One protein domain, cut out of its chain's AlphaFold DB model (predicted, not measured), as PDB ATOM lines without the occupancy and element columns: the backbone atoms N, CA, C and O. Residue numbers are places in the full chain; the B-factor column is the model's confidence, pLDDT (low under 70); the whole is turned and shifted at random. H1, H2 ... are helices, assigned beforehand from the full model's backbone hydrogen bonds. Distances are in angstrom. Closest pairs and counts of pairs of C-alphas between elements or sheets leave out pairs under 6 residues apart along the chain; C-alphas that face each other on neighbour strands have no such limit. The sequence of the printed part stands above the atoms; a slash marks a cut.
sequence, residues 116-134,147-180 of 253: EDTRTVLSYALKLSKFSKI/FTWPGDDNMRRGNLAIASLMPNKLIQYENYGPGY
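AT A GLANCE: This is residues 116 to 134 and 147 to 180 of the 253 residues of the protein "Mediator of RNA polymerase II transcription subunit 4" of Pichia membranifaciens NRRL Y-2026 (UniProt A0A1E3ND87). Picture a wide, uneven U with an empty middle: the long helix H1 is one arm, and the short helices H2, H3 and H4 follow one another away from its far end, beyond a cut, with H4 making the shorter other arm. The helices form no core, and no two of them clearly touch. The printed part has 53 residues with four named helices, in the order H1, H2, H3, H4, and no named strand; the class is all helix. The whole is extended, with a radius of gyration of the C-alphas of 17.6 A, and its spans of 45 by 30 by 14 A make it flat, but only just.

HOW THE PARTS SIT: Start at residues 116 to 132, which are H1; residues 116 to 127 of it stand free. Beyond the cut, look at residues 152 to 156, which are H2; it is apart from H1. Next come residues 159 to 165, H3, which is close to H2 but not clearly touching it: their closest C-alphas, those of Met 155 and Ala 161, are 7.0 A apart. Go on to residues 167 to 176, H4, which is close to H3 but not clearly touching it: their closest C-alphas, those of Ala 163 and Leu 170, are 6.4 A apart. H3 and H4 run opposite ways at a steep tilt of 69 degrees, only just short of about perpendicular. H1 is apart from H3 and from H4, and H2 is apart from H4. In H2, H3 and H4 every O i to N i+4 pair is within hydrogen-bond range; in H1 11 of 13 are.

IN THESE COORDINATES: Find C-alpha 116 at (36.304, 36.591, -31.612); from there H1 runs 24.0 A to C-alpha 132 at (53.964, 21.129, -36.383). H2, residues 152 to 156, measures 6.2 A from first to last C-alpha, and H3, residues 159 to 165, measures 9.9 A. Pick up H4 at C-alpha 167 and read on 14.0 A to its last C-alpha, that of Tyr 176, at (16.786, 8.877, -53.042).

THE WHOLE: The two C-alphas farthest apart, those of Thr 118 and Tyr 180, are 46.2 A apart. Look for the cut after residue 134: residues 135 to 146 are not printed, and C-alphas 134 and 147 are 9.4 A apart across it. The link from H1 to H2 is the link across the cut; the links from H2 to H3 and from H3 to H4 are tight. The mean pLDDT of the printed part is 80.2, and you will find values under 70 at residue 134, residues 147 to 148 and residues 178 to 180.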
ATOM      1  N   GLU A 116      36.638  37.738 -30.769       78.62
ATOM      2  CA  GLU A 116      36.304  36.591 -31.612       78.62
ATOM      3  C   GLU A 116      37.445  36.214 -32.583       78.62
ATOM      4  O   GLU A 116      37.845  35.047 -32.620       78.62
ATOM      5  N   ASP A 117      38.066  37.176 -33.273       82.25
ATOM      6  CA  ASP A 117      39.228  36.948 -34.155       82.25
ATOM      7  C   ASP A 117      40.438  36.399 -33.388       82.25
ATOM      8  O   ASP A 117      41.057  35.410 -33.782       82.25
ATOM      9  N   THR A 118      40.764  36.985 -32.234       84.19
ATOM     10  CA  THR A 118      41.870  36.489 -31.397       84.19
ATOM     11  C   THR A 118      41.602  35.067 -30.899       84.19
ATOM     12  O   THR A 118      42.505  34.225 -30.906       84.19
ATOM     13  N   ARG A 119      40.351  34.743 -30.543       88.19
ATOM     14  CA  ARG A 119      39.942  33.389 -30.148       88.19
ATOM     15  C   ARG A 119      40.017  32.397 -31.309       88.19
ATOM     16  O   ARG A 119      40.484  31.274 -31.097       88.19
ATOM     17  N   THR A 120      39.581  32.768 -32.514       91.00
ATOM     18  CA  THR A 120      39.669  31.883 -33.687       91.00
ATOM     19  C   THR A 120      41.127  31.621 -34.061       91.00
ATOM     20  O   THR A 120      41.503  30.451 -34.169       91.00
ATOM     21  N   VAL A 121      41.973  32.658 -34.116       90.56
ATOM     22  CA  VAL A 121      43.422  32.550 -34.362       90.56
ATOM     23  C   VAL A 121      44.110  31.664 -33.320       90.56
ATOM     24  O   VAL A 121      44.826  30.737 -33.696       90.56
ATOM     25  N   LEU A 122      43.848  31.857 -32.021       90.75
ATOM     26  CA  LEU A 122      44.400  31.000 -30.961       90.75
ATOM     27  C   LEU A 122      43.933  29.542 -31.093       90.75
ATOM     28  O   LEU A 122      44.736  28.618 -30.950       90.75
ATOM     29  N   SER A 123      42.656  29.310 -31.417       90.25
ATOM     30  CA  SER A 123      42.129  27.956 -31.633       90.25
ATOM     31  C   SER A 123      42.745  27.269 -32.859       90.25
ATOM     32  O   SER A 123      42.968  26.058 -32.849       90.25
ATOM     33  N   TYR A 124      43.061  28.037 -33.905       91.31
ATOM     34  CA  TYR A 124      43.714  27.545 -35.113       91.31
ATOM     35  C   TYR A 124      45.203  27.269 -34.873       91.31
ATOM     36  O   TYR A 124      45.691  26.209 -35.254       91.31
ATOM     37  N   ALA A 125      45.899  28.141 -34.138       89.50
ATOM     38  CA  ALA A 125      47.273  27.911 -33.695       89.50
ATOM     39  C   ALA A 125      47.395  26.644 -32.827       89.50
ATOM     40  O   ALA A 125      48.312  25.845 -33.023       89.50
ATOM     41  N   LEU A 126      46.432  26.393 -31.931       87.69
ATOM     42  CA  LEU A 126      46.341  25.144 -31.166       87.69
ATOM     43  C   LEU A 126      46.157  23.920 -32.077       87.69
ATOM     44  O   LEU A 126      46.862  22.927 -31.896       87.69
ATOM     45  N   LYS A 127      45.282  23.990 -33.091       87.50
ATOM     46  CA  LYS A 127      45.119  22.910 -34.085       87.50
ATOM     47  C   LYS A 127      46.417  22.654 -34.855       87.50
ATOM     48  O   LYS A 127      46.844  21.506 -34.939       87.50
ATOM     49  N   LEU A 128      47.075  23.705 -35.353       84.44
ATOM     50  CA  LEU A 128      48.364  23.607 -36.049       84.44
ATOM     51  C   LEU A 128      49.468  23.026 -35.157       84.44
ATOM     52  O   LEU A 128      50.274  22.236 -35.643       84.44
ATOM     53  N   SER A 129      49.482  23.344 -33.857       82.94
ATOM     54  CA  SER A 129      50.517  22.862 -32.929       82.94
ATOM     55  C   SER A 129      50.608  21.330 -32.848       82.94
ATOM     56  O   SER A 129      51.698  20.799 -32.633       82.94
ATOM     57  N   LYS A 130      49.498  20.613 -33.091       79.06
ATOM     58  CA  LYS A 130      49.460  19.143 -33.171       79.06
ATOM     59  C   LYS A 130      50.210  18.595 -34.397       79.06
ATOM     60  O   LYS A 130      50.770  17.508 -34.320       79.06
ATOM     61  N   PHE A 131      50.219  19.332 -35.508       76.56
ATOM     62  CA  PHE A 131      50.816  18.918 -36.788       76.56
ATOM     63  C   PHE A 131      52.231  19.471 -37.017       76.56
ATOM     64  O   PHE A 131      52.945  18.977 -37.888       76.56
ATOM     65  N   SER A 132      52.640  20.500 -36.265       74.00
ATOM     66  CA  SER A 132      53.964  21.129 -36.383       74.00
ATOM     67  C   SER A 132      54.969  20.699 -35.311       74.00
ATOM     68  O   SER A 132      56.168  20.911 -35.492       74.00
ATOM     69  N   LYS A 133      54.523  20.102 -34.195       71.88
ATOM     70  CA  LYS A 133      55.393  19.755 -33.062       71.88
ATOM     71  C   LYS A 133      55.382  18.259 -32.756       71.88
ATOM     72  O   LYS A 133      54.442  17.741 -32.161       71.88
ATOM     73  N   ILE A 134      56.490  17.591 -33.075       67.00
ATOM     74  CA  ILE A 134      56.749  16.212 -32.642       67.00
ATOM     75  C   ILE A 134      56.860  16.189 -31.099       67.00
ATOM     76  O   ILE A 134      57.579  17.024 -30.530       67.00
ATOM     77  N   PHE A 147      51.358  13.558 -39.809       65.75
ATOM     78  CA  PHE A 147      52.199  14.343 -40.710       65.75
ATOM     79  C   PHE A 147      51.626  15.751 -40.962       65.75
ATOM     80  O   PHE A 147      50.415  15.947 -41.039       65.75
ATOM     81  N   THR A 148      52.507  16.743 -41.140       67.94
ATOM     82  CA  THR A 148      52.160  18.145 -41.481       67.94
ATOM     83  C   THR A 148      51.550  18.300 -42.884       67.94
ATOM     84  O   THR A 148      51.023  19.351 -43.237       67.94
ATOM     85  N   TRP A 149      51.632  17.240 -43.682       75.81
ATOM     86  CA  TRP A 149      51.198  17.090 -45.062       75.81
ATOM     87  C   TRP A 149      50.249  15.879 -45.116       75.81
ATOM     88  O   TRP A 149      50.475  14.912 -44.382       75.81
ATOM     89  N   PRO A 150      49.161  15.917 -45.910       76.56
ATOM     90  CA  PRO A 150      48.203  14.817 -45.963       76.56
ATOM     91  C   PRO A 150      48.874  13.567 -46.546       76.56
ATOM     92  O   PRO A 150      49.251  13.546 -47.714       76.56
ATOM     93  N   GLY A 151      49.039  12.533 -45.719       77.56
ATOM     94  CA  GLY A 151      49.601  11.255 -46.153       77.56
ATOM     95  C   GLY A 151      48.689  10.515 -47.137       77.56
ATOM     96  O   GLY A 151      47.470  10.690 -47.116       77.56
ATOM     97  N   ASP A 152      49.282   9.641 -47.952       80.56
ATOM     98  CA  ASP A 152      48.590   8.847 -48.982       80.56
ATOM     99  C   ASP A 152      47.384   8.065 -48.425       80.56
ATOM    100  O   ASP A 152      46.309   8.056 -49.016       80.56
ATOM    101  N   ASP A 153      47.510   7.507 -47.221       78.75
ATOM    102  CA  ASP A 153      46.423   6.819 -46.514       78.75
ATOM    103  C   ASP A 153      45.229   7.745 -46.186       78.75
ATOM    104  O   ASP A 153      44.074   7.399 -46.432       78.75
ATOM    105  N   ASN A 154      45.489   8.974 -45.724       81.00
ATOM    106  CA  ASN A 154      44.441   9.976 -45.490       81.00
ATOM    107  C   ASN A 154      43.808  10.469 -46.804       81.00
ATOM    108  O   ASN A 154      42.636  10.843 -46.815       81.00
ATOM    109  N   MET A 155      44.554  10.449 -47.912       80.81
ATOM    110  CA  MET A 155      44.029  10.750 -49.245       80.81
ATOM    111  C   MET A 155      43.126   9.618 -49.765       80.81
ATOM    112  O   MET A 155      42.037   9.899 -50.260       80.81
ATOM    113  N   ARG A 156      43.519   8.347 -49.581       83.12
ATOM    114  CA  ARG A 156      42.735   7.155 -49.970       83.12
ATOM    115  C   ARG A 156      41.457   6.979 -49.151       83.12
ATOM    116  O   ARG A 156      40.416   6.671 -49.721       83.12
ATOM    117  N   ARG A 157      41.518   7.192 -47.831       81.25
ATOM    118  CA  ARG A 157      40.337   7.160 -46.942       81.25
ATOM    119  C   ARG A 157      39.465   8.412 -47.051       81.25
ATOM    120  O   ARG A 157      38.370   8.441 -46.497       81.25
ATOM    121  N   GLY A 158      39.950   9.467 -47.708       84.56
ATOM    122  CA  GLY A 158      39.223  10.721 -47.842       84.56
ATOM    123  C   GLY A 158      37.925  10.542 -48.628       84.56
ATOM    124  O   GLY A 158      37.906   9.890 -49.672       84.56
ATOM    125  N   ASN A 159      36.848  11.190 -48.173       83.00
ATOM    126  CA  ASN A 159      35.526  11.107 -48.806       83.00
ATOM    127  C   ASN A 159      35.552  11.411 -50.316       83.00
ATOM    128  O   ASN A 159      34.736  10.870 -51.050       83.00
ATOM    129  N   LEU A 160      36.494  12.240 -50.784       85.19
ATOM    130  CA  LEU A 160      36.680  12.552 -52.204       85.19
ATOM    131  C   LEU A 160      37.120  11.329 -53.033       85.19
ATOM    132  O   LEU A 160      36.602  11.125 -54.128       85.19
ATOM    133  N   ALA A 161      38.034  10.502 -52.518       85.25
ATOM    134  CA  ALA A 161      38.489   9.294 -53.206       85.25
ATOM    135  C   ALA A 161      37.381   8.229 -53.244       85.25
ATOM    136  O   ALA A 161      37.125   7.636 -54.290       85.25
ATOM    137  N   ILE A 162      36.659   8.056 -52.132       85.12
ATOM    138  CA  ILE A 162      35.517   7.132 -52.038       85.12
ATOM    139  C   ILE A 162      34.372   7.581 -52.967       85.12
ATOM    140  O   ILE A 162      33.812   6.761 -53.693       85.12
ATOM    141  N   ALA A 163      34.068   8.883 -53.010       85.25
ATOM    142  CA  ALA A 163      33.091   9.462 -53.935       85.25
ATOM    143  C   ALA A 163      33.487   9.272 -55.409       85.25
ATOM    144  O   ALA A 163      32.629   8.967 -56.232       85.25
ATOM    145  N   SER A 164      34.778   9.404 -55.737       86.44
ATOM    146  CA  SER A 164      35.286   9.163 -57.093       86.44
ATOM    147  C   SER A 164      35.246   7.689 -57.503       86.44
ATOM    148  O   SER A 164      35.146   7.409 -58.693       86.44
ATOM    149  N   LEU A 165      35.342   6.754 -56.550       86.19
ATOM    150  CA  LEU A 165      35.259   5.313 -56.810       86.19
ATOM    151  C   LEU A 165      33.807   4.827 -56.951       86.19
ATOM    152  O   LEU A 165      33.547   3.870 -57.672       86.19
ATOM    153  N   MET A 166      32.858   5.464 -56.257       85.88
ATOM    154  CA  MET A 166      31.445   5.064 -56.252       85.88
ATOM    155  C   MET A 166      30.496   6.233 -56.590       85.88
ATOM    156  O   MET A 166      29.571   6.506 -55.814       85.88
ATOM    157  N   PRO A 167      30.659   6.907 -57.750       80.88
ATOM    158  CA  PRO A 167      29.850   8.073 -58.115       80.88
ATOM    159  C   PRO A 167      28.357   7.729 -58.181       80.88
ATOM    160  O   PRO A 167      27.528   8.465 -57.653       80.88
ATOM    161  N   ASN A 168      28.012   6.555 -58.718       81.81
ATOM    162  CA  ASN A 168      26.627   6.092 -58.828       81.81
ATOM    163  C   ASN A 168      25.948   5.940 -57.456       81.81
ATOM    164  O   ASN A 168      24.778   6.290 -57.317       81.81
ATOM    165  N   LYS A 169      26.680   5.505 -56.417       77.44
ATOM    166  CA  LYS A 169      26.140   5.424 -55.049       77.44
ATOM    167  C   LYS A 169      25.944   6.807 -54.430       77.44
ATOM    168  O   LYS A 169      24.962   7.004 -53.722       77.44
ATOM    169  N   LEU A 170      26.826   7.768 -54.714       77.19
ATOM    170  CA  LEU A 170      26.666   9.150 -54.249       77.19
ATOM    171  C   LEU A 170      25.438   9.815 -54.892       77.19
ATOM    172  O   LEU A 170      24.610  10.377 -54.181       77.19
ATOM    173  N   ILE A 171      25.275   9.662 -56.210       80.00
ATOM    174  CA  ILE A 171      24.108  10.153 -56.959       80.00
ATOM    175  C   ILE A 171      22.818   9.506 -56.430       80.00
ATOM    176  O   ILE A 171      21.819  10.196 -56.233       80.00
ATOM    177  N   GLN A 172      22.820   8.198 -56.156       78.75
ATOM    178  CA  GLN A 172      21.663   7.514 -55.567       78.75
ATOM    179  C   GLN A 172      21.352   8.016 -54.148       78.75
ATOM    180  O   GLN A 172      20.188   8.255 -53.832       78.75
ATOM    181  N   TYR A 173      22.373   8.231 -53.315       77.88
ATOM    182  CA  TYR A 173      22.215   8.735 -51.950       77.88
ATOM    183  C   TYR A 173      21.650  10.164 -51.919       77.88
ATOM    184  O   TYR A 173      20.771  10.455 -51.112       77.88
ATOM    185  N   GLU A 174      22.114  11.041 -52.814       77.44
ATOM    186  CA  GLU A 174      21.642  12.428 -52.924       77.44
ATOM    187  C   GLU A 174      20.203  12.520 -53.466       77.44
ATOM    188  O   GLU A 174      19.417  13.326 -52.972       77.44
ATOM    189  N   ASN A 175      19.828  11.670 -54.431       78.06
ATOM    190  CA  ASN A 175      18.498  11.712 -55.053       78.06
ATOM    191  C   ASN A 175      17.412  10.923 -54.297       78.06
ATOM    192  O   ASN A 175      16.246  11.315 -54.341       78.06
ATOM    193  N   TYR A 176      17.761   9.817 -53.626       74.81
ATOM    194  CA  TYR A 176      16.786   8.877 -53.042       74.81
ATOM    195  C   TYR A 176      16.967   8.619 -51.536       74.81
ATOM    196  O   TYR A 176      16.089   8.021 -50.911       74.81
ATOM    197  N   GLY A 177      18.054   9.109 -50.931       70.19
ATOM    198  CA  GLY A 177      18.309   9.022 -49.493       70.19
ATOM    199  C   GLY A 177      18.843   7.665 -48.995       70.19
ATOM    200  O   GLY A 177      18.890   6.676 -49.733       70.19
ATOM    201  N   PRO A 178      19.277   7.599 -47.720       65.50
ATOM    202  CA  PRO A 178      19.830   6.385 -47.120       65.50
ATOM    203  C   PRO A 178      18.768   5.283 -46.995       65.50
ATOM    204  O   PRO A 178      17.870   5.372 -46.159       65.50
ATOM    205  N   GLY A 179      18.904   4.222 -47.796       63.94
ATOM    206  CA  GLY A 179      18.042   3.033 -47.750       63.94
ATOM    207  C   GLY A 179      17.493   2.570 -49.103       63.94
ATOM    208  O   GLY A 179      16.865   1.516 -49.164       63.94
ATOM    209  N   TYR A 180      17.727   3.313 -50.190       63.12
ATOM    210  CA  TYR A 180      17.324   2.886 -51.531       63.12
ATOM    211  C   TYR A 180      18.279   1.820 -52.094       63.12
ATOM    212  O   TYR A 180      19.458   2.095 -52.319       63.12
TER     213      TYR A 180